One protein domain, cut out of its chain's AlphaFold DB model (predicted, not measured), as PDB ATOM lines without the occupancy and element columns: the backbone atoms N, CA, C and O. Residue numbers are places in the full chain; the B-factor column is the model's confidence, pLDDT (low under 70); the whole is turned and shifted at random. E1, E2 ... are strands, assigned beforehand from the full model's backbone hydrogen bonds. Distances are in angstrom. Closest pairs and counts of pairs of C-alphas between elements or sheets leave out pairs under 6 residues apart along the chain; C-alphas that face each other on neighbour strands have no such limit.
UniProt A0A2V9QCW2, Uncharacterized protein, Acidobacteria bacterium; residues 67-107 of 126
ATOM      1  N   GLU A  67     104.932 153.968 142.173       91.75
ATOM      2  CA  GLU A  67     104.137 152.734 142.082       91.75
ATOM      3  C   GLU A  67     104.039 152.028 143.442       91.75
ATOM      4  O   GLU A  67     102.959 151.592 143.839       91.75
ATOM      5  N   ASP A  68     105.142 152.012 144.190       92.94
ATOM      6  CA  ASP A  68     105.223 151.421 145.521       92.94
ATOM      7  C   ASP A  68     105.047 152.500 146.607       92.94
ATOM      8  O   ASP A  68     105.907 153.378 146.749       92.94
ATOM      9  N   PRO A  69     103.947 152.478 147.385       94.00
ATOM     10  CA  PRO A  69     103.755 153.419 148.480       94.00
ATOM     11  C   PRO A  69     104.696 153.100 149.649       94.00
ATOM     12  O   PRO A  69     105.015 151.942 149.921       94.00
ATOM     13  N   GLY A  70     105.107 154.130 150.386       95.38
ATOM     14  CA  GLY A  70     106.033 153.979 151.503       95.38
ATOM     15  C   GLY A  70     106.825 155.249 151.763       95.38
ATOM     16  O   GLY A  70     106.272 156.345 151.772       95.38
ATOM     17  N   GLU A  71     108.126 155.099 151.971       95.88
ATOM     18  CA  GLU A  71     109.057 156.193 152.234       95.88
ATOM     19  C   GLU A  71     110.248 156.071 151.283       95.88
ATOM     20  O   GLU A  71     110.707 154.962 151.007       95.88
ATOM     21  N   ALA A  72     110.771 157.199 150.810       93.31
ATOM     22  CA  ALA A  72     111.977 157.244 149.992       93.31
ATOM     23  C   ALA A  72     112.914 158.365 150.443       93.31
ATOM     24  O   ALA A  72     112.485 159.358 151.038       93.31
ATOM     25  N   ASP A  73     114.196 158.205 150.123       92.94
ATOM     26  CA  ASP A  73     115.180 159.264 150.288       92.94
ATOM     27  C   ASP A  73     115.063 160.250 149.124       92.94
ATOM     28  O   ASP A  73     115.236 159.903 147.953       92.94
ATOM     29  N   LEU A  74     114.781 161.503 149.459       90.19
ATOM     30  CA  LEU A  74     114.894 162.627 148.549       90.19
ATOM     31  C   LEU A  74     116.248 163.298 148.774       90.19
ATOM     32  O   LEU A  74     116.553 163.777 149.869       90.19
ATOM     33  N   TYR A  75     117.051 163.351 147.721       87.50
ATOM     34  CA  TYR A  75     118.315 164.067 147.703       87.50
ATOM     35  C   TYR A  75     118.039 165.537 147.393       87.50
ATOM     36  O   TYR A  75     117.538 165.853 146.314       87.50
ATOM     37  N   LEU A  76     118.361 166.420 148.336       84.38
ATOM     38  CA  LEU A  76     118.267 167.866 148.181       84.38
ATOM     39  C   LEU A  76     119.652 168.458 147.941       84.38
ATOM     40  O   LEU A  76     120.588 168.138 148.673       84.38
ATOM     41  N   VAL A  77     119.771 169.329 146.947       82.44
ATOM     42  CA  VAL A  77     121.004 170.067 146.670       82.44
ATOM     43  C   VAL A  77     120.973 171.379 147.453       82.44
ATOM     44  O   VAL A  77     120.031 172.154 147.323       82.44
ATOM     45  N   ASP A  78     121.989 171.617 148.284       77.19
ATOM     46  CA  ASP A  78     122.038 172.772 149.200       77.19
ATOM     47  C   ASP A  78     122.720 174.013 148.592       77.19
ATOM     48  O   ASP A  78     122.903 175.023 149.275       77.19
ATOM     49  N   GLY A  79     123.138 173.936 147.326       72.38
ATOM     50  CA  GLY A  79     123.839 175.008 146.622       72.38
ATOM     51  C   GLY A  79     122.964 175.772 145.629       72.38
ATOM     52  O   GLY A  79     121.746 175.875 145.779       72.38
ATOM     53  N   PHE A  80     123.602 176.362 144.616       70.06
ATOM     54  CA  PHE A  80     122.896 177.145 143.606       70.06
ATOM     55  C   PHE A  80     121.944 176.264 142.800       70.06
ATOM     56  O   PHE A  80     120.902 176.742 142.372       70.06
ATOM     57  N   GLN A  81     122.262 174.977 142.647       69.31
ATOM     58  CA  GLN A  81     121.501 174.009 141.869       69.31
ATOM     59  C   GLN A  81     120.418 173.301 142.695       69.31
ATOM     60  O   GLN A  81     120.167 172.115 142.484       69.31
ATOM     61  N   ASP A  82     119.736 174.006 143.607       68.38
ATOM     62  CA  ASP A  82     118.627 173.453 144.413       68.38
ATOM     63  C   ASP A  82     117.458 172.921 143.552       68.38
ATOM     64  O   ASP A  82     116.639 172.109 143.985       68.38
ATOM     65  N   TRP A  83     117.428 173.277 142.264       67.69
ATOM     66  CA  TRP A  83     116.570 172.655 141.266       67.69
ATOM     67  C   TRP A  83     116.980 171.236 140.876       67.69
ATOM     68  O   TRP A  83     116.254 170.632 140.105       67.69
ATOM     69  N   CYS A  84     118.063 170.649 141.369       73.31
ATOM     70  CA  CYS A  84     118.467 169.276 141.045       73.31
ATOM     71  C   CYS A  84     117.966 168.233 142.065       73.31
ATOM     72  O   CYS A  84     118.423 167.089 142.039       73.31
ATOM     73  N   ASN A  85     117.022 168.597 142.944       76.94
ATOM     74  CA  ASN A  85     116.426 167.664 143.907       76.94
ATOM     75  C   ASN A  85     115.783 166.461 143.203       76.94
ATOM     76  O   ASN A  85     115.039 166.630 142.232       76.94
ATOM     77  N   SER A  86     116.065 165.253 143.691       80.62
ATOM     78  CA  SER A  86     115.651 164.008 143.038       80.62
ATOM     79  C   SER A  86     115.606 162.832 144.012       80.62
ATOM     80  O   SER A  86     116.323 162.811 145.009       80.62
ATOM     81  N   LEU A  87     114.781 161.824 143.712       77.31
ATOM     82  CA  LEU A  87     114.785 160.528 144.411       77.31
ATOM     83  C   LEU A  87     116.006 159.668 144.044       77.31
ATOM     84  O   LEU A  87     116.276 158.645 144.666       77.31
ATOM     85  N   ARG A  88     116.759 160.064 143.011       81.62
ATOM     86  CA  ARG A  88     118.072 159.501 142.688       81.62
ATOM     87  C   ARG A  88     119.139 160.501 143.079       81.62
ATOM     88  O   ARG A  88     118.941 161.703 142.923       81.62
ATOM     89  N   ARG A  89     120.296 160.010 143.519       77.88
ATOM     90  CA  ARG A  89     121.417 160.885 143.858       77.88
ATOM     91  C   ARG A  89     121.796 161.748 142.639       77.88
ATOM     92  O   ARG A  89     122.175 161.178 141.613       77.88
ATOM     93  N   PRO A  90     121.706 163.087 142.727       78.25
ATOM     94  CA  PRO A  90     122.034 163.961 141.611       78.25
ATOM     95  C   PRO A  90     123.549 163.982 141.374       78.25
ATOM     96  O   PRO A  90     124.342 163.983 142.318       78.25
ATOM     97  N   ALA A  91     123.958 164.003 140.105       82.06
ATOM     98  CA  ALA A  91     125.360 164.089 139.695       82.06
ATOM     99  C   ALA A  91     125.832 165.555 139.665       82.06
ATOM    100  O   ALA A  91     126.172 166.090 138.613       82.06
ATOM    101  N   VAL A  92     125.803 166.213 140.825       78.94
ATOM    102  CA  VAL A  92     126.200 167.619 140.996       78.94
ATOM    103  C   VAL A  92     127.479 167.728 141.823       78.94
ATOM    104  O   VAL A  92     127.773 166.866 142.650       78.94
ATOM    105  N   GLY A  93     128.244 168.800 141.607       80.31
ATOM    106  CA  GLY A  93     129.435 169.125 142.406       80.31
ATOM    107  C   GLY A  93     129.122 169.821 143.735       80.31
ATOM    108  O   GLY A  93     130.043 170.246 144.429       80.31
ATOM    109  N   GLU A  94     127.842 169.977 144.070       83.25
ATOM    110  CA  GLU A  94     127.364 170.707 145.244       83.25
ATOM    111  C   GLU A  94     127.008 169.762 146.405       83.25
ATOM    112  O   GLU A  94     126.730 168.579 146.175       83.25
ATOM    113  N   PRO A  95     127.008 170.251 147.660       83.69
ATOM    114  CA  PRO A  95     126.574 169.463 148.806       83.69
ATOM    115  C   PRO A  95     125.139 168.957 148.637       83.69
ATOM    116  O   PRO A  95     124.248 169.691 148.207       83.69
ATOM    117  N   VAL A  96     124.933 167.694 149.010       85.94
ATOM    118  CA  VAL A  96     123.632 167.028 148.958       85.94
ATOM    119  C   VAL A  96     123.268 166.551 150.354       85.94
ATOM    120  O   VAL A  96     124.041 165.821 150.978       85.94
ATOM    121  N   ARG A  97     122.071 166.905 150.817       87.69
ATOM    122  CA  ARG A  97     121.454 166.331 152.017       87.69
ATOM    123  C   ARG A  97     120.342 165.367 151.628       87.69
ATOM    124  O   ARG A  97     119.741 165.497 150.568       87.69
ATOM    125  N   MET A  98     120.061 164.400 152.490       89.62
ATOM    126  CA  MET A  98     118.955 163.463 152.296       89.62
ATOM    127  C   MET A  98     117.846 163.765 153.287       89.62
ATOM    128  O   MET A  98     118.108 164.024 154.462       89.62
ATOM    129  N   VAL A  99     116.611 163.719 152.804       91.75
ATOM    130  CA  VAL A  99     115.412 163.861 153.627       91.75
ATOM    131  C   VAL A  99     114.452 162.740 153.274       91.75
ATOM    132  O   VAL A  99     114.309 162.389 152.104       91.75
ATOM    133  N   ARG A 100     113.804 162.164 154.283       94.75
ATOM    134  CA  ARG A 100     112.827 161.103 154.058       94.75
ATOM    135  C   ARG A 100     111.477 161.716 153.722       94.75
ATOM    136  O   ARG A 100     111.022 162.619 154.426       94.75
ATOM    137  N   VAL A 101     110.873 161.246 152.639       95.06
ATOM    138  CA  VAL A 101     109.580 161.729 152.150       95.06
ATOM    139  C   VAL A 101     108.630 160.562 151.937       95.06
ATOM    140  O   VAL A 101     109.048 159.473 151.540       95.06
ATOM    141  N   SER A 102     107.342 160.813 152.154       96.56
ATOM    142  CA  SER A 102     106.308 159.831 151.836       96.56
ATOM    143  C   SER A 102     106.196 159.641 150.323       96.56
ATOM    144  O   SER A 102     106.239 160.609 149.557       96.56
ATOM    145  N   VAL A 103     106.028 158.396 149.894       96.69
ATOM    146  CA  VAL A 103     105.718 158.006 148.516       96.69
ATOM    147  C   VAL A 103     104.287 157.498 148.487       96.69
ATOM    148  O   VAL A 103     103.898 156.656 149.299       96.69
ATOM    149  N   ARG A 104     103.492 158.013 147.553       96.81
ATOM    150  CA  ARG A 104     102.081 157.657 147.392       96.81
ATOM    151  C   ARG A 104     101.788 157.322 145.939       96.81
ATOM    152  O   ARG A 104     102.373 157.917 145.033       96.81
ATOM    153  N   ARG A 105     100.845 156.408 145.707       95.38
ATOM    154  CA  ARG A 105     100.388 156.127 144.345       95.38
ATOM    155  C   ARG A 105      99.571 157.306 143.820       95.38
ATOM    156  O   ARG A 105      98.765 157.850 144.578       95.38
ATOM    157  N   PRO A 106      99.738 157.689 142.542       92.81
ATOM    158  CA  PRO A 106      98.931 158.745 141.935       92.81
ATOM    159  C   PRO A 106      97.427 158.515 142.114       92.81
ATOM    160  O   PRO A 106      96.711 159.438 142.494       92.81
ATOM    161  N   ASP A 107      96.964 157.278 141.919       92.75
ATOM    162  CA  ASP A 107      95.546 156.927 142.032       92.75
ATOM    163  C   ASP A 107      95.009 157.106 143.456       92.75
ATOM    164  O   ASP A 107      93.913 157.634 143.632       92.75
TER     165      ASP A 107
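What this domain is: This is residues 67 to 107 of the 126 residues of an uncharacterized protein of Acidobacteria bacterium (UniProt A0A2V9QCW2). A long, bent hairpin of two antiparallel strands, E1 then E2, makes a rod, with a wide loop, residues 78 to 95, joining them at one end and folding back toward the strands. The printed part has 41 residues and no named helix; it is all strand by class, though the strands hold 17 of the 41 residues. It is loose, with a radius of gyration of the C-alphas of 11.5 A, and spans 34 by 15 by 13 A.

How they stand to each other: E1, residues 70 to 77, and E2, residues 96 to 104, form a hairpin, antiparallel at 148 degrees between their directions. C-alphas 71 and 102 face each other at 4.6 A. N 74 and O 99, 2.8 A apart, and N 103 and O 70, 2.8 A apart, are within hydrogen-bond range. E2 bends by 52 degrees at residue 100.

Where its parts are: E1 runs 22.5 A from C-alpha 70 at (106.033, 153.979, 151.503). E2 runs 23.6 A, to C-alpha 104 at (102.081, 157.657, 147.392).

The domain as a whole: The C-alphas farthest apart, of Gly 93 and Asp 107, are 36.0 A apart. The printed part has no cut. The link from E1 to E2 is long, 18 residues. Residues 81 to 83 have pLDDT under 70.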